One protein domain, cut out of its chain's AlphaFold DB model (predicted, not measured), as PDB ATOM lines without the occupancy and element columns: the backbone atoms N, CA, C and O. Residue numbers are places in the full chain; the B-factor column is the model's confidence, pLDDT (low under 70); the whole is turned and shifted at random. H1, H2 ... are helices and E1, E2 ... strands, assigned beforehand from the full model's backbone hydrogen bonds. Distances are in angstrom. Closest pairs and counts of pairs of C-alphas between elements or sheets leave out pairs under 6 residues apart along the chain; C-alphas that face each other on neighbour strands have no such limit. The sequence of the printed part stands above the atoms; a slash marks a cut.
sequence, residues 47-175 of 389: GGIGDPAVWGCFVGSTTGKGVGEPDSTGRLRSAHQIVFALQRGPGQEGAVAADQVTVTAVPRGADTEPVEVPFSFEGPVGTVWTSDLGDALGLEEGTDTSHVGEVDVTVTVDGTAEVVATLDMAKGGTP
ATOM      1  N   GLY A  47     147.404 118.717 217.633       34.50
ATOM      2  CA  GLY A  47     147.301 118.322 216.233       34.50
ATOM      3  C   GLY A  47     148.676 118.246 215.580       34.50
ATOM      4  O   GLY A  47     149.279 119.282 215.326       34.50
ATOM      5  N   GLY A  48     149.143 117.042 215.257       47.91
ATOM      6  CA  GLY A  48     150.181 116.876 214.241       47.91
ATOM      7  C   GLY A  48     149.547 117.035 212.868       47.91
ATOM      8  O   GLY A  48     148.692 116.221 212.540       47.91
ATOM      9  N   ILE A  49     149.888 118.065 212.087       43.50
ATOM     10  CA  ILE A  49     149.445 118.201 210.683       43.50
ATOM     11  C   ILE A  49     150.424 119.141 209.927       43.50
ATOM     12  O   ILE A  49     150.386 120.341 210.178       43.50
ATOM     13  N   GLY A  50     151.242 118.709 208.951       44.59
ATOM     14  CA  GLY A  50     151.290 117.423 208.247       44.59
ATOM     15  C   GLY A  50     152.375 117.286 207.149       44.59
ATOM     16  O   GLY A  50     153.277 118.094 207.015       44.59
ATOM     17  N   ASP A  51     152.193 116.253 206.319       45.81
ATOM     18  CA  ASP A  51     153.173 115.481 205.520       45.81
ATOM     19  C   ASP A  51     154.072 114.571 206.391       45.81
ATOM     20  O   ASP A  51     154.707 115.035 207.328       45.81
ATOM     21  N   PRO A  52     154.144 113.245 206.137       54.56
ATOM     22  CA  PRO A  52     154.779 112.270 207.036       54.56
ATOM     23  C   PRO A  52     156.317 112.350 207.037       54.56
ATOM     24  O   PRO A  52     156.992 111.416 207.475       54.56
ATOM     25  N   ALA A  53     156.884 113.426 206.488       64.62
ATOM     26  CA  ALA A  53     158.314 113.592 206.308       64.62
ATOM     27  C   ALA A  53     159.016 113.968 207.615       64.62
ATOM     28  O   ALA A  53     160.156 113.545 207.807       64.62
ATOM     29  N   VAL A  54     158.352 114.714 208.504       72.75
ATOM     30  CA  VAL A  54     158.878 115.130 209.808       72.75
ATOM     31  C   VAL A  54     157.760 115.060 210.852       72.75
ATOM     32  O   VAL A  54     156.587 115.096 210.511       72.75
ATOM     33  N   TRP A  55     158.112 114.860 212.117       72.06
ATOM     34  CA  TRP A  55     157.231 115.072 213.261       72.06
ATOM     35  C   TRP A  55     158.059 115.459 214.480       72.06
ATOM     36  O   TRP A  55     159.264 115.207 214.531       72.06
ATOM     37  N   GLY A  56     157.418 116.030 215.494       73.25
ATOM     38  CA  GLY A  56     158.112 116.402 216.714       73.25
ATOM     39  C   GLY A  56     157.193 116.726 217.874       73.25
ATOM     40  O   GLY A  56     155.972 116.713 217.747       73.25
ATOM     41  N   CYS A  57     157.790 117.038 219.019       71.25
ATOM     42  CA  CYS A  57     157.064 117.624 220.136       71.25
ATOM     43  C   CYS A  57     157.964 118.525 220.985       71.25
ATOM     44  O   CYS A  57     159.193 118.454 220.910       71.25
ATOM     45  N   PHE A  58     157.345 119.380 221.800       73.44
ATOM     46  CA  PHE A  58     158.052 120.020 222.903       73.44
ATOM     47  C   PHE A  58     158.256 118.999 224.012       73.44
ATOM     48  O   PHE A  58     157.309 118.340 224.430       73.44
ATOM     49  N   VAL A  59     159.489 118.883 224.489       68.12
ATOM     50  CA  VAL A  59     159.867 117.898 225.503       68.12
ATOM     51  C   VAL A  59     159.725 118.479 226.910       68.12
ATOM     52  O   VAL A  59     159.316 117.774 227.827       68.12
ATOM     53  N   GLY A  60     160.014 119.771 227.087       63.88
ATOM     54  CA  GLY A  60     159.910 120.456 228.378       63.88
ATOM     55  C   GLY A  60     160.980 121.526 228.576       63.88
ATOM     56  O   GLY A  60     161.734 121.839 227.652       63.88
ATOM     57  N   SER A  61     161.037 122.087 229.788       62.44
ATOM     58  CA  SER A  61     162.128 122.983 230.198       62.44
ATOM     59  C   SER A  61     163.250 122.174 230.828       62.44
ATOM     60  O   SER A  61     162.993 121.376 231.728       62.44
ATOM     61  N   THR A  62     164.492 122.440 230.443       57.91
ATOM     62  CA  THR A  62     165.649 121.998 231.230       57.91
ATOM     63  C   THR A  62     165.769 122.855 232.492       57.91
ATOM     64  O   THR A  62     165.357 124.022 232.549       57.91
ATOM     65  N   THR A  63     166.255 122.238 233.558       51.09
ATOM     66  CA  THR A  63     166.530 122.856 234.854       51.09
ATOM     67  C   THR A  63     167.841 123.613 234.831       51.09
ATOM     68  O   THR A  63     168.868 123.075 234.451       51.09
ATOM     69  N   GLY A  64     167.850 124.843 235.340       49.59
ATOM     70  CA  GLY A  64     169.117 125.553 235.522       49.59
ATOM     71  C   GLY A  64     168.969 127.047 235.706       49.59
ATOM     72  O   GLY A  64     169.595 127.607 236.599       49.59
ATOM     73  N   LYS A  65     168.099 127.705 234.934       52.78
ATOM     74  CA  LYS A  65     167.913 129.161 235.013       52.78
ATOM     75  C   LYS A  65     166.466 129.553 234.761       52.78
ATOM     76  O   LYS A  65     166.142 130.207 233.784       52.78
ATOM     77  N   GLY A  66     165.582 129.231 235.705       49.97
ATOM     78  CA  GLY A  66     164.221 129.783 235.667       49.97
ATOM     79  C   GLY A  66     164.161 131.305 235.804       49.97
ATOM     80  O   GLY A  66     163.134 131.944 235.597       49.97
ATOM     81  N   VAL A  67     165.308 131.897 236.124       51.25
ATOM     82  CA  VAL A  67     165.522 133.320 236.204       51.25
ATOM     83  C   VAL A  67     166.945 133.613 235.722       51.25
ATOM     84  O   VAL A  67     167.907 133.074 236.270       51.25
ATOM     85  N   GLY A  68     167.081 134.422 234.677       52.31
ATOM     86  CA  GLY A  68     168.343 134.964 234.192       52.31
ATOM     87  C   GLY A  68     168.991 135.912 235.203       52.31
ATOM     88  O   GLY A  68     168.408 136.250 236.237       52.31
ATOM     89  N   GLU A  69     170.219 136.341 234.907       50.09
ATOM     90  CA  GLU A  69     170.882 137.359 235.725       50.09
ATOM     91  C   GLU A  69     170.012 138.622 235.799       50.09
ATOM     92  O   GLU A  69     169.370 138.980 234.804       50.09
ATOM     93  N   PRO A  70     169.945 139.284 236.970       52.16
ATOM     94  CA  PRO A  70     169.248 140.550 237.073       52.16
ATOM     95  C   PRO A  70     169.854 141.521 236.064       52.16
ATOM     96  O   PRO A  70     171.073 141.681 235.992       52.16
ATOM     97  N   ASP A  71     168.990 142.144 235.278       53.78
ATOM     98  CA  ASP A  71     169.391 143.123 234.282       53.78
ATOM     99  C   ASP A  71     170.018 144.374 234.934       53.78
ATOM    100  O   ASP A  71     170.161 144.502 236.157       53.78
ATOM    101  N   SER A  72     170.344 145.367 234.107       50.06
ATOM    102  CA  SER A  72     170.863 146.656 234.579       50.06
ATOM    103  C   SER A  72     169.914 147.418 235.529       50.06
ATOM    104  O   SER A  72     170.352 148.353 236.207       50.06
ATOM    105  N   THR A  73     168.641 147.010 235.628       55.06
ATOM    106  CA  THR A  73     167.617 147.572 236.524       55.06
ATOM    107  C   THR A  73     167.385 146.742 237.795       55.06
ATOM    108  O   THR A  73     166.635 147.163 238.680       55.06
ATOM    109  N   GLY A  74     168.070 145.601 237.939       52.06
ATOM    110  CA  GLY A  74     167.927 144.679 239.063       52.06
ATOM    111  C   GLY A  74     166.717 143.747 238.951       52.06
ATOM    112  O   GLY A  74     166.378 143.076 239.929       52.06
ATOM    113  N   ARG A  75     166.045 143.720 237.795       57.78
ATOM    114  CA  ARG A  75     164.894 142.863 237.527       57.78
ATOM    115  C   ARG A  75     165.324 141.546 236.915       57.78
ATOM    116  O   ARG A  75     166.215 141.453 236.082       57.78
ATOM    117  N   LEU A  76     164.635 140.520 237.373       55.12
ATOM    118  CA  LEU A  76     164.878 139.130 237.065       55.12
ATOM    119  C   LEU A  76     164.072 138.742 235.818       55.12
ATOM    120  O   LEU A  76     162.843 138.778 235.845       55.12
ATOM    121  N   ARG A  77     164.760 138.411 234.721       62.06
ATOM    122  CA  ARG A  77     164.139 137.967 233.464       62.06
ATOM    123  C   ARG A  77     163.955 136.453 233.482       62.06
ATOM    124  O   ARG A  77     164.867 135.754 233.898       62.06
ATOM    125  N   SER A  78     162.832 135.924 233.006       66.25
ATOM    126  CA  SER A  78     162.712 134.478 232.754       66.25
ATOM    127  C   SER A  78     163.728 134.052 231.684       66.25
ATOM    128  O   SER A  78     163.825 134.703 230.644       66.25
ATOM    129  N   ALA A  79     164.498 132.995 231.948       71.88
ATOM    130  CA  ALA A  79     165.516 132.464 231.034       71.88
ATOM    131  C   ALA A  79     165.476 130.928 230.985       71.88
ATOM    132  O   ALA A  79     166.505 130.256 230.973       71.88
ATOM    133  N   HIS A  80     164.266 130.376 230.992       74.31
ATOM    134  CA  HIS A  80     164.043 128.947 230.848       74.31
ATOM    135  C   HIS A  80     164.394 128.504 229.426       74.31
ATOM    136  O   HIS A  80     163.939 129.114 228.454       74.31
ATOM    137  N   GLN A  81     165.174 127.431 229.314       76.69
ATOM    138  CA  GLN A  81     165.464 126.771 228.047       76.69
ATOM    139  C   GLN A  81     164.376 125.731 227.777       76.69
ATOM    140  O   GLN A  81     164.213 124.779 228.535       76.69
ATOM    141  N   ILE A  82     163.634 125.929 226.693       78.75
ATOM    142  CA  ILE A  82     162.542 125.074 226.239       78.75
ATOM    143  C   ILE A  82     163.049 124.209 225.095       78.75
ATOM    144  O   ILE A  82     163.551 124.726 224.096       78.75
ATOM    145  N   VAL A  83     162.908 122.894 225.237       80.44
ATOM    146  CA  VAL A  83     163.427 121.914 224.283       80.44
ATOM    147  C   VAL A  83     162.305 121.384 223.404       80.44
ATOM    148  O   VAL A  83     161.236 121.019 223.898       80.44
ATOM    149  N   PHE A  84     162.565 121.284 222.105       81.69
ATOM    150  CA  PHE A  84     161.744 120.540 221.159       81.69
ATOM    151  C   PHE A  84     162.588 119.497 220.429       81.69
ATOM    152  O   PHE A  84     163.789 119.678 220.236       81.69
ATOM    153  N   ALA A  85     161.961 118.395 220.034       81.56
ATOM    154  CA  ALA A  85     162.594 117.336 219.262       81.56
ATOM    155  C   ALA A  85     161.890 117.188 217.913       81.56
ATOM    156  O   ALA A  85     160.662 117.215 217.872       81.56
ATOM    157  N   LEU A  86     162.659 117.016 216.836       83.00
ATOM    158  CA  LEU A  86     162.174 116.748 215.482       83.00
ATOM    159  C   LEU A  86     162.782 115.443 214.960       83.00
ATOM    160  O   LEU A  86     163.968 115.179 215.140       83.00
ATOM    161  N   GLN A  87     161.975 114.641 214.277       77.31
ATOM    162  CA  GLN A  87     162.358 113.360 213.696       77.31
ATOM    163  C   GLN A  87     161.792 113.215 212.298       77.31
ATOM    164  O   GLN A  87     160.678 113.654 212.031       77.31
ATOM    165  N   ARG A  88     162.554 112.578 211.407       75.50
ATOM    166  CA  ARG A  88     162.079 112.294 210.054       75.50
ATOM    167  C   ARG A  88     161.315 110.979 209.950       75.50
ATOM    168  O   ARG A  88     161.684 109.999 210.596       75.50
ATOM    169  N   GLY A  89     160.370 110.983 209.006       67.25
ATOM    170  CA  GLY A  89     159.751 109.859 208.289       67.25
ATOM    171  C   GLY A  89     160.486 108.525 208.349       67.25
ATOM    172  O   GLY A  89     161.673 108.501 208.020       67.25
ATOM    173  N   PRO A  90     159.806 107.385 208.580       58.88
ATOM    174  CA  PRO A  90     160.346 106.100 208.149       58.88
ATOM    175  C   PRO A  90     160.729 106.165 206.663       58.88
ATOM    176  O   PRO A  90     159.956 106.643 205.830       58.88
ATOM    177  N   GLY A  91     161.931 105.696 206.325       58.62
ATOM    178  CA  GLY A  91     162.452 105.726 204.953       58.62
ATOM    179  C   GLY A  91     163.005 107.080 204.493       58.62
ATOM    180  O   GLY A  91     163.400 107.199 203.333       58.62
ATOM    181  N   GLN A  92     163.058 108.084 205.371       66.00
ATOM    182  CA  GLN A  92     163.788 109.327 205.136       66.00
ATOM    183  C   GLN A  92     165.180 109.229 205.771       66.00
ATOM    184  O   GLN A  92     165.311 108.970 206.967       66.00
ATOM    185  N   GLU A  93     166.224 109.439 204.971       61.81
ATOM    186  CA  GLU A  93     167.612 109.436 205.447       61.81
ATOM    187  C   GLU A  93     168.045 110.832 205.917       61.81
ATOM    188  O   GLU A  93     167.655 111.846 205.333       61.81
ATOM    189  N   GLY A  94     168.905 110.883 206.937       69.44
ATOM    190  CA  GLY A  94     169.538 112.108 207.436       69.44
ATOM    191  C   GLY A  94     168.683 112.943 208.398       69.44
ATOM    192  O   GLY A  94     167.463 112.805 208.462       69.44
ATOM    193  N   ALA A  95     169.345 113.833 209.143       73.94
ATOM    194  CA  ALA A  95     168.703 114.749 210.086       73.94
ATOM    195  C   ALA A  95     167.986 115.911 209.374       73.94
ATOM    196  O   ALA A  95     168.328 116.274 208.243       73.94
ATOM    197  N   VAL A  96     167.006 116.516 210.053       82.94
ATOM    198  CA  VAL A  96     166.427 117.807 209.646       82.94
ATOM    199  C   VAL A  96     167.538 118.860 209.681       82.94
ATOM    200  O   VAL A  96     168.300 118.921 210.643       82.94
ATOM    201  N   ALA A  97     167.678 119.660 208.625       84.94
ATOM    202  CA  ALA A  97     168.683 120.716 208.604       84.94
ATOM    203  C   ALA A  97     168.138 121.984 209.276       84.94
ATOM    204  O   ALA A  97     166.959 122.308 209.147       84.94
ATOM    205  N   ALA A  98     168.994 122.711 209.999       85.81
ATOM    206  CA  ALA A  98     168.579 123.885 210.773       85.81
ATOM    207  C   ALA A  98     167.967 125.005 209.909       85.81
ATOM    208  O   ALA A  98     167.120 125.747 210.389       85.81
ATOM    209  N   ASP A  99     168.360 125.113 208.636       89.12
ATOM    210  CA  ASP A  99     167.820 126.084 207.676       89.12
ATOM    211  C   ASP A  99     166.414 125.734 207.164       89.12
ATOM    212  O   ASP A  99     165.753 126.588 206.575       89.12
ATOM    213  N   GLN A 100     165.944 124.510 207.412       89.12
ATOM    214  CA  GLN A 100     164.568 124.085 207.147       89.12
ATOM    215  C   GLN A 100     163.627 124.436 208.303       89.12
ATOM    216  O   GLN A 100     162.411 124.404 208.127       89.12
ATOM    217  N   VAL A 101     164.170 124.731 209.488       91.25
ATOM    218  CA  VAL A 101     163.396 124.950 210.712       91.25
ATOM    219  C   VAL A 101     163.115 126.436 210.884       91.25
ATOM    220  O   VAL A 101     163.990 127.284 210.732       91.25
ATOM    221  N   THR A 102     161.883 126.774 211.239       93.38
ATOM    222  CA  THR A 102     161.522 128.127 211.668       93.38
ATOM    223  C   THR A 102     160.664 128.044 212.917       93.38
ATOM    224  O   THR A 102     159.687 127.295 212.956       93.38
ATOM    225  N   VAL A 103     161.024 128.821 213.937       93.44
ATOM    226  CA  VAL A 103     160.261 128.943 215.181       93.44
ATOM    227  C   VAL A 103     159.567 130.294 215.197       93.44
ATOM    228  O   VAL A 103     160.204 131.332 215.016       93.44
ATOM    229  N   THR A 104     158.261 130.278 215.434       94.12
ATOM    230  CA  THR A 104     157.455 131.489 215.577       94.12
ATOM    231  C   THR A 104     156.710 131.497 216.901       94.12
ATOM    232  O   THR A 104     156.422 130.442 217.466       94.12
ATOM    233  N   ALA A 105     156.400 132.688 217.400       91.00
ATOM    234  CA  ALA A 105     155.647 132.877 218.628       91.00
ATOM    235  C   ALA A 105     154.581 133.959 218.482       91.00
ATOM    236  O   ALA A 105     154.759 134.941 217.760       91.00
ATOM    237  N   VAL A 106     153.486 133.797 219.216       90.56
ATOM    238  CA  VAL A 106     152.426 134.797 219.344       90.56
ATOM    239  C   VAL A 106     151.906 134.807 220.786       90.56
ATOM    240  O   VAL A 106     151.713 133.738 221.368       90.56
ATOM    241  N   PRO A 107     151.679 135.974 221.419       88.06
ATOM    242  CA  PRO A 107     151.049 136.006 222.733       88.06
ATOM    243  C   PRO A 107     149.656 135.379 222.655       88.06
ATOM    244  O   PRO A 107     148.877 135.681 221.746       88.06
ATOM    245  N   ARG A 108     149.324 134.503 223.603       83.81
ATOM    246  CA  ARG A 108     148.080 133.739 223.547       83.81
ATOM    247  C   ARG A 108     146.870 134.670 223.548       83.81
ATOM    248  O   ARG A 108     146.711 135.521 224.422       83.81
ATOM    249  N   GLY A 109     145.985 134.479 222.571       79.25
ATOM    250  CA  GLY A 109     144.770 135.283 222.421       79.25
ATOM    251  C   GLY A 109     145.005 136.713 221.920       79.25
ATOM    252  O   GLY A 109     144.050 137.491 221.879       79.25
ATOM    253  N   ALA A 110     146.235 137.069 221.536       81.44
ATOM    254  CA  ALA A 110     146.503 138.308 220.825       81.44
ATOM    255  C   ALA A 110     146.126 138.176 219.344       81.44
ATOM    256  O   ALA A 110     146.366 137.153 218.708       81.44
ATOM    257  N   ASP A 111     145.553 139.243 218.790       81.56
ATOM    258  CA  ASP A 111     145.300 139.389 217.353       81.56
ATOM    259  C   ASP A 111     146.513 140.075 216.707       81.56
ATOM    260  O   ASP A 111     146.473 141.243 216.312       81.56
ATOM    261  N   THR A 112     147.650 139.382 216.748       84.19
ATOM    262  CA  THR A 112     148.941 139.853 216.236       84.19
ATOM    263  C   THR A 112     149.566 138.789 215.352       84.19
ATOM    264  O   THR A 112     149.433 137.600 215.630       84.19
ATOM    265  N   GLU A 113     150.281 139.220 214.315       88.19
ATOM    266  CA  GLU A 113     151.042 138.306 213.460       88.19
ATOM    267  C   GLU A 113     152.112 137.555 214.275       88.19
ATOM    268  O   GLU A 113     152.734 138.166 215.154       88.19
ATOM    269  N   PRO A 114     152.357 136.261 213.989       92.00
ATOM    270  CA  PRO A 114     153.460 135.522 214.589       92.00
ATOM    271  C   PRO A 114     154.805 136.194 214.299       92.00
ATOM    272  O   PRO A 114     155.059 136.650 213.182       92.00
ATOM    273  N   VAL A 115     155.681 136.224 215.300       93.81
ATOM    274  CA  VAL A 115     157.052 136.733 215.164       93.81
ATOM    275  C   VAL A 115     158.041 135.579 215.137       93.81
ATOM    276  O   VAL A 115     157.863 134.601 215.860       93.81
ATOM    277  N   GLU A 116     159.084 135.681 214.317       95.00
ATOM    278  CA  GLU A 116     160.185 134.714 214.326       95.00
ATOM    279  C   GLU A 116     161.014 134.853 215.606       95.00
ATOM    280  O   GLU A 116     161.312 135.961 216.058       95.00
ATOM    281  N   VAL A 117     161.396 133.714 216.180       91.38
ATOM    282  CA  VAL A 117     162.124 133.633 217.447       91.38
ATOM    283  C   VAL A 117     163.490 132.999 217.198       91.38
ATOM    284  O   VAL A 117     163.562 131.977 216.510       91.38
ATOM    285  N   PRO A 118     164.580 133.550 217.762       90.31
ATOM    286  CA  PRO A 118     165.872 132.877 217.763       90.31
ATOM    287  C   PRO A 118     165.792 131.488 218.408       90.31
ATOM    288  O   PRO A 118     165.139 131.294 219.433       90.31
ATOM    289  N   PHE A 119     166.486 130.523 217.816       89.56
ATOM    290  CA  PHE A 119     166.578 129.162 218.331       89.56
ATOM    291  C   PHE A 119     167.950 128.567 218.005       89.56
ATOM    292  O   PHE A 119     168.626 129.004 217.070       89.56
ATOM    293  N   SER A 120     168.336 127.543 218.759       86.62
ATOM    294  CA  SER A 120     169.462 126.667 218.418       86.62
ATOM    295  C   SER A 120     168.918 125.315 217.986       86.62
ATOM    296  O   SER A 120     167.960 124.830 218.587       86.62
ATOM    297  N   PHE A 121     169.519 124.697 216.973       86.75
ATOM    298  CA  PHE A 121     169.098 123.387 216.482       86.75
ATOM    299  C   PHE A 121     170.302 122.559 216.046       86.75
ATOM    300  O   PHE A 121     171.087 123.000 215.206       86.75
ATOM    301  N   GLU A 122     170.436 121.365 216.617       82.00
ATOM    302  CA  GLU A 122     171.505 120.428 216.301       82.00
ATOM    303  C   GLU A 122     171.011 118.980 216.390       82.00
ATOM    304  O   GLU A 122     170.423 118.560 217.388       82.00
ATOM    305  N   GLY A 123     171.255 118.205 215.328       82.69
ATOM    306  CA  GLY A 123     170.714 116.852 215.197       82.69
ATOM    307  C   GLY A 123     169.180 116.861 215.247       82.69
ATOM    308  O   GLY A 123     168.569 117.602 214.478       82.69
ATOM    309  N   PRO A 124     168.541 116.056 216.118       83.25
ATOM    310  CA  PRO A 124     167.093 116.063 216.288       83.25
ATOM    311  C   PRO A 124     166.604 117.076 217.336       83.25
ATOM    312  O   PRO A 124     165.402 117.130 217.589       83.25
ATOM    313  N   VAL A 125     167.488 117.846 217.987       83.88
ATOM    314  CA  VAL A 125     167.141 118.656 219.168       83.88
ATOM    315  C   VAL A 125     167.218 120.147 218.879       83.88
ATOM    316  O   VAL A 125     168.232 120.669 218.415       83.88
ATOM    317  N   GLY A 126     166.140 120.844 219.224       85.94
ATOM    318  CA  GLY A 126     166.033 122.289 219.184       85.94
ATOM    319  C   GLY A 126     165.795 122.909 220.548       85.94
ATOM    320  O   GLY A 126     165.172 122.304 221.420       85.94
ATOM    321  N   THR A 127     166.274 124.136 220.731       83.81
ATOM    322  CA  THR A 127     166.086 124.893 221.970       83.81
ATOM    323  C   THR A 127     165.673 126.332 221.691       83.81
ATOM    324  O   THR A 127     166.193 126.978 220.782       83.81
ATOM    325  N   VAL A 128     164.734 126.822 222.497       84.81
ATOM    326  CA  VAL A 128     164.251 128.207 222.513       84.81
ATOM    327  C   VAL A 128     164.335 128.711 223.944       84.81
ATOM    328  O   VAL A 128     163.955 127.996 224.869       84.81
ATOM    329  N   TRP A 129     164.787 129.943 224.149       82.38
ATOM    330  CA  TRP A 129     164.825 130.542 225.480       82.38
ATOM    331  C   TRP A 129     163.618 131.450 225.705       82.38
ATOM    332  O   TRP A 129     163.230 132.219 224.825       82.38
ATOM    333  N   THR A 130     163.042 131.431 226.910       79.69
ATOM    334  CA  THR A 130     161.986 132.394 227.278       79.69
ATOM    335  C   THR A 130     162.479 133.840 227.253       79.69
ATOM    336  O   THR A 130     161.683 134.756 227.035       79.69
ATOM    337  N   SER A 131     163.789 134.066 227.393       77.44
ATOM    338  CA  SER A 131     164.397 135.370 227.144       77.44
ATOM    339  C   SER A 131     164.264 135.774 225.679       77.44
ATOM    340  O   SER A 131     163.740 136.850 225.402       77.44
ATOM    341  N   ASP A 132     164.637 134.904 224.744       83.56
ATOM    342  CA  ASP A 132     164.617 135.206 223.307       83.56
ATOM    343  C   ASP A 132     163.184 135.395 222.799       83.56
ATOM    344  O   ASP A 132     162.913 136.299 222.012       83.56
ATOM    345  N   LEU A 133     162.240 134.612 223.333       84.88
ATOM    346  CA  LEU A 133     160.803 134.815 223.132       84.88
ATOM    347  C   LEU A 133     160.368 136.212 223.582       84.88
ATOM    348  O   LEU A 133     159.660 136.907 222.859       84.88
ATOM    349  N   GLY A 134     160.812 136.647 224.762       81.06
ATOM    350  CA  GLY A 134     160.517 137.988 225.254       81.06
ATOM    351  C   GLY A 134     161.090 139.095 224.364       81.06
ATOM    352  O   GLY A 134     160.401 140.081 224.112       81.06
ATOM    353  N   ASP A 135     162.309 138.915 223.846       82.38
ATOM    354  CA  ASP A 135     162.949 139.890 222.953       82.38
ATOM    355  C   ASP A 135     162.221 139.972 221.607       82.38
ATOM    356  O   ASP A 135     161.922 141.067 221.128       82.38
ATOM    357  N   ALA A 136     161.874 138.822 221.020       87.38
ATOM    358  CA  ALA A 136     161.140 138.744 219.757       87.38
ATOM    359  C   ALA A 136     159.751 139.397 219.852       87.38
ATOM    360  O   ALA A 136     159.307 140.070 218.921       87.38
ATOM    361  N   LEU A 137     159.089 139.260 221.004       85.38
ATOM    362  CA  LEU A 137     157.795 139.883 221.293       85.38
ATOM    363  C   LEU A 137     157.895 141.383 221.627       85.38
ATOM    364  O   LEU A 137     156.881 142.016 221.923       85.38
ATOM    365  N   GLY A 138     159.095 141.969 221.564       77.88
ATOM    366  CA  GLY A 138     159.317 143.396 221.782       77.88
ATOM    367  C   GLY A 138     159.167 143.822 223.241       77.88
ATOM    368  O   GLY A 138     158.832 144.978 223.509       77.88
ATOM    369  N   LEU A 139     159.386 142.908 224.188       73.56
ATOM    370  CA  LEU A 139     159.421 143.255 225.603       73.56
ATOM    371  C   LEU A 139     160.731 143.981 225.892       73.56
ATOM    372  O   LEU A 139     161.813 143.464 225.621       73.56
ATOM    373  N   GLU A 140     160.631 145.194 226.432       61.59
ATOM    374  CA  GLU A 140     161.814 145.974 226.786       61.59
ATOM    375  C   GLU A 140     162.640 145.245 227.854       61.59
ATOM    376  O   GLU A 140     162.091 144.573 228.736       61.59
ATOM    377  N   GLU A 141     163.960 145.420 227.801       53.03
ATOM    378  CA  GLU A 141     164.885 144.957 228.837       53.03
ATOM    379  C   GLU A 141     164.386 145.402 230.227       53.03
ATOM    380  O   GLU A 141     164.002 146.556 230.429       53.03
ATOM    381  N   GLY A 142     164.316 144.466 231.176       51.47
ATOM    382  CA  GLY A 142     163.766 144.730 232.509       51.47
ATOM    383  C   GLY A 142     162.248 144.710 232.608       51.47
ATOM    384  O   GLY A 142     161.688 145.080 233.644       51.47
ATOM    385  N   THR A 143     161.544 144.271 231.570       57.28
ATOM    386  CA  THR A 143     160.120 143.955 231.682       57.28
ATOM    387  C   THR A 143     159.958 142.591 232.339       57.28
ATOM    388  O   THR A 143     160.561 141.605 231.919       57.28
ATOM    389  N   ASP A 144     159.139 142.532 233.387       57.41
ATOM    390  CA  ASP A 144     158.738 141.266 233.992       57.41
ATOM    391  C   ASP A 144     157.925 140.461 232.962       57.41
ATOM    392  O   ASP A 144     156.795 140.820 232.617       57.41
ATOM    393  N   THR A 145     158.522 139.385 232.444       57.12
ATOM    394  CA  THR A 145     157.916 138.518 231.424       57.12
ATOM    395  C   THR A 145     156.717 137.737 231.961       57.12
ATOM    396  O   THR A 145     155.959 137.181 231.171       57.12
ATOM    397  N   SER A 146     156.478 137.733 233.281       57.09
ATOM    398  CA  SER A 146     155.262 137.154 233.861       57.09
ATOM    399  C   SER A 146     153.983 137.872 233.422       57.09
ATOM    400  O   SER A 146     152.911 137.269 233.417       57.09
ATOM    401  N   HIS A 147     154.081 139.131 232.981       56.91
ATOM    402  CA  HIS A 147     152.942 139.887 232.458       56.91
ATOM    403  C   HIS A 147     152.501 139.467 231.052       56.91
ATOM    404  O   HIS A 147     151.381 139.788 230.659       56.91
ATOM    405  N   VAL A 148     153.346 138.746 230.306       63.09
ATOM    406  CA  VAL A 148     152.993 138.184 228.990       63.09
ATOM    407  C   VAL A 148     152.007 137.027 229.153       63.09
ATOM    408  O   VAL A 148     151.208 136.761 228.261       63.09
ATOM    409  N   GLY A 149     152.022 136.368 230.318       74.56
ATOM    410  CA  GLY A 149     151.203 135.200 230.598       74.56
ATOM    411  C   GLY A 149     151.654 134.008 229.762       74.56
ATOM    412  O   GLY A 149     152.681 133.395 230.053       74.56
ATOM    413  N   GLU A 150     150.876 133.692 228.730       81.31
ATOM    414  CA  GLU A 150     151.065 132.525 227.875       81.31
ATOM    415  C   GLU A 150     151.411 132.937 226.438       81.31
ATOM    416  O   GLU A 150     150.871 133.911 225.912       81.31
ATOM    417  N   VAL A 151     152.297 132.184 225.792       83.81
ATOM    418  CA  VAL A 151     152.735 132.390 224.406       83.81
ATOM    419  C   VAL A 151     152.533 131.098 223.631       83.81
ATOM    420  O   VAL A 151     153.027 130.054 224.045       83.81
ATOM    421  N   ASP A 152     151.833 131.160 222.505       87.06
ATOM    422  CA  ASP A 152     151.736 130.034 221.583       87.06
ATOM    423  C   ASP A 152     152.977 130.034 220.684       87.06
ATOM    424  O   ASP A 152     153.260 131.012 219.991       87.06
ATOM    425  N   VAL A 153     153.739 128.944 220.722       87.06
ATOM    426  CA  VAL A 153     154.946 128.733 219.923       87.06
ATOM    427  C   VAL A 153     154.684 127.654 218.892       87.06
ATOM    428  O   VAL A 153     154.175 126.578 219.213       87.06
ATOM    429  N   THR A 154     155.052 127.948 217.651       88.31
ATOM    430  CA  THR A 154     154.938 127.033 216.519       88.31
ATOM    431  C   THR A 154     156.312 126.789 215.914       88.31
ATOM    432  O   THR A 154     156.989 127.729 215.497       88.31
ATOM    433  N   VAL A 155     156.709 125.522 215.839       87.94
ATOM    434  CA  VAL A 155     157.869 125.064 215.074       87.94
ATOM    435  C   VAL A 155     157.371 124.562 213.732       87.94
ATOM    436  O   VAL A 155     156.490 123.701 213.658       87.94
ATOM    437  N   THR A 156     157.952 125.106 212.673       88.44
ATOM    438  CA  THR A 156     157.677 124.704 211.299       88.44
ATOM    439  C   THR A 156     158.916 124.104 210.658       88.44
ATOM    440  O   THR A 156     160.035 124.526 210.960       88.44
ATOM    441  N   VAL A 157     158.709 123.140 209.763       86.31
ATOM    442  CA  VAL A 157     159.748 122.575 208.902       86.31
ATOM    443  C   VAL A 157     159.312 122.728 207.454       86.31
ATOM    444  O   VAL A 157     158.211 122.321 207.091       86.31
ATOM    445  N   ASP A 158     160.136 123.390 206.641       85.81
ATOM    446  CA  ASP A 158     159.833 123.724 205.241       85.81
ATOM    447  C   ASP A 158     158.453 124.401 205.055       85.81
ATOM    448  O   ASP A 158     157.773 124.240 204.040       85.81
ATOM    449  N   GLY A 159     158.042 125.199 206.047       80.06
ATOM    450  CA  GLY A 159     156.779 125.940 206.052       80.06
ATOM    451  C   GLY A 159     155.559 125.160 206.549       80.06
ATOM    452  O   GLY A 159     154.469 125.735 206.597       80.06
ATOM    453  N   THR A 160     155.717 123.899 206.955       79.94
ATOM    454  CA  THR A 160     154.641 123.107 207.565       79.94
ATOM    455  C   THR A 160     154.771 123.084 209.081       79.94
ATOM    456  O   THR A 160     155.872 122.939 209.601       79.94
ATOM    457  N   ALA A 161     153.663 123.265 209.803       77.25
ATOM    458  CA  ALA A 161     153.653 123.230 211.261       77.25
ATOM    459  C   ALA A 161     153.802 121.794 211.777       77.25
ATOM    460  O   ALA A 161     152.938 120.954 211.547       77.25
ATOM    461  N   GLU A 162     154.879 121.548 212.517       73.81
ATOM    462  CA  GLU A 162     155.206 120.226 213.059       73.81
ATOM    463  C   GLU A 162     154.996 120.152 214.567       73.81
ATOM    464  O   GLU A 162     154.626 119.110 215.102       73.81
ATOM    465  N   VAL A 163     155.220 121.268 215.267       74.50
ATOM    466  CA  VAL A 163     155.069 121.339 216.718       74.50
ATOM    467  C   VAL A 163     154.348 122.619 217.094       74.50
ATOM    468  O   VAL A 163     154.748 123.704 216.680       74.50
ATOM    469  N   VAL A 164     153.319 122.504 217.930       77.94
ATOM    470  CA  VAL A 164     152.605 123.647 218.506       77.94
ATOM    471  C   VAL A 164     152.488 123.435 220.008       77.94
ATOM    472  O   VAL A 164     152.035 122.379 220.448       77.94
ATOM    473  N   ALA A 165     152.873 124.431 220.802       76.75
ATOM    474  CA  ALA A 165     152.632 124.422 222.241       76.75
ATOM    475  C   ALA A 165     152.332 125.812 222.782       76.75
ATOM    476  O   ALA A 165     152.784 126.819 222.251       76.75
ATOM    477  N   THR A 166     151.618 125.838 223.902       80.69
ATOM    478  CA  THR A 166     151.438 127.039 224.712       80.69
ATOM    479  C   THR A 166     152.455 127.032 225.854       80.69
ATOM    480  O   THR A 166     152.535 126.061 226.606       80.69
ATOM    481  N   LEU A 167     153.211 128.120 225.995       77.69
ATOM    482  CA  LEU A 167     154.255 128.321 226.998       77.69
ATOM    483  C   LEU A 167     153.834 129.359 228.038       77.69
ATOM    484  O   LEU A 167     153.576 130.508 227.691       77.69
ATOM    485  N   ASP A 168     153.854 129.001 229.318       76.06
ATOM    486  CA  ASP A 168     153.834 129.953 230.433       76.06
ATOM    487  C   ASP A 168     155.220 130.607 230.549       76.06
ATOM    488  O   ASP A 168     156.191 129.980 230.989       76.06
ATOM    489  N   MET A 169     155.309 131.882 230.167       75.38
ATOM    490  CA  MET A 169     156.564 132.642 230.121       75.38
ATOM    491  C   MET A 169     157.197 132.845 231.503       75.38
ATOM    492  O   MET A 169     158.415 133.008 231.603       75.38
ATOM    493  N   ALA A 170     156.397 132.837 232.574       68.44
ATOM    494  CA  ALA A 170     156.889 132.998 233.940       68.44
ATOM    495  C   ALA A 170     157.512 131.709 234.479       68.44
ATOM    496  O   ALA A 170     158.444 131.766 235.276       68.44
ATOM    497  N   LYS A 171     156.970 130.557 234.076       65.12
ATOM    498  CA  LYS A 171     157.382 129.245 234.591       65.12
ATOM    499  C   LYS A 171     158.274 128.454 233.633       65.12
ATOM    500  O   LYS A 171     158.683 127.351 233.986       65.12
ATOM    501  N   GLY A 172     158.474 128.953 232.408       61.16
ATOM    502  CA  GLY A 172     159.000 128.146 231.304       61.16
ATOM    503  C   GLY A 172     158.096 126.953 230.987       61.16
ATOM    504  O   GLY A 172     158.567 125.921 230.534       61.16
ATOM    505  N   GLY A 173     156.810 127.077 231.326       58.44
ATOM    506  CA  GLY A 173     155.832 126.005 231.459       58.44
ATOM    507  C   GLY A 173     155.192 125.583 230.152       58.44
ATOM    508  O   GLY A 173     154.286 126.276 229.718       58.44
ATOM    509  N   THR A 174     155.524 124.430 229.582       51.47
ATOM    510  CA  THR A 174     154.598 123.720 228.685       51.47
ATOM    511  C   THR A 174     153.670 122.817 229.514       51.47
ATOM    512  O   THR A 174     154.147 122.090 230.393       51.47
ATOM    513  N   PRO A 175     152.354 122.774 229.248       43.56
ATOM    514  CA  PRO A 175     151.553 121.603 229.578       43.56
ATOM    515  C   PRO A 175     151.948 120.486 228.596       43.56
ATOM    516  O   PRO A 175     151.359 120.373 227.527       43.56
TER     517      PRO A 175
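AT A GLANCE: This is residues 47 to 175 of the 389 residues of an uncharacterized protein of Micrococcus sp. FDAARGOS_333 (UniProt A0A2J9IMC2). Two twisted antiparallel sheets lie face to face as a sandwich, E1 E2 E5 E4 over E3 E6 E7, with edge strands E1 and E7 close along one side. The short helix H1 crosses E6 near one end of the sandwich, and long loops make the length, one reaching Thr 73 at one end and one Gly 91 at the other. The printed part has 129 residues, in the order E1 E2 E3 E4 E5 H1 H2 E6 E7; the class is mostly strand, with 59 residues, under half, in named elements. The whole is compact, with a radius of gyration of the C-alphas of 15.0 A, and its outline is elongated, 52 by 32 by 25 A.

IN THESE COORDINATES: E1, residues 54 to 61, begins at C-alpha 54 (158.878, 115.130, 209.808) and is 22.1 A long. E2, residues 81 to 88, is 23.3 A long, and E3, residues 101 to 107, is 20.5 A. E4 holds residues 120 to 122 and E5 residues 125 to 129. H1, residues 130 to 136, begins at C-alpha 130 (161.986, 132.394, 227.278), and H2 is residues 145 to 148. E6, residues 150 to 157, is 23.1 A long; E7, residues 160 to 168, is 23.9 A and ends at C-alpha 168 (153.834, 129.953, 230.433).

HOW THE PARTS SIT: The facing parts of the sandwich's sheets are 9.7 A centre to centre, their strands at 24 degrees. In the hairpin of E1 and E2, N 55 and O 87 are 2.8 A apart, within hydrogen-bond range. Between E2 and E5, N 84 and O 126 are 2.9 A apart; in the hairpin of E4 and E5, N 127 and O 120 are 2.8 A apart. Between E3 and E6, N 104 and O 154 are 2.8 A apart; in the hairpin of E6 and E7, N 153 and O 165 are 2.8 A apart. The closest C-alphas of E1 and E7 are those of Cys 57 and Val 163, 5.4 A. Residues 104 to 105 of E3 also pair antiparallel with residues 115 to 116. H1 is on the sheet E3 E6 E7 at a height over the sheet of 9.4 A, over E6 and across the strands at 77 degrees on the local plane; it only grazes the other sheet. H1 and H2 are close but not clearly touching: the closest C-alphas, those of Gly 134 and Thr 145, are 6.7 A apart. Every O i to N i+4 pair of H1 is within hydrogen-bond range; H2 is too short for one.

THE WHOLE: The two C-alphas farthest apart, those of Thr 73 and Gly 91, are 52.7 A apart. The printed part has no cut. The links E1 to E2, E2 to E3 and E3 to E4 are long. Mean pLDDT of the printed part is 72.8; residues 47 to 53, 59 to 78, 89 to 94, 140 to 148 and 170 to 175 are under 70.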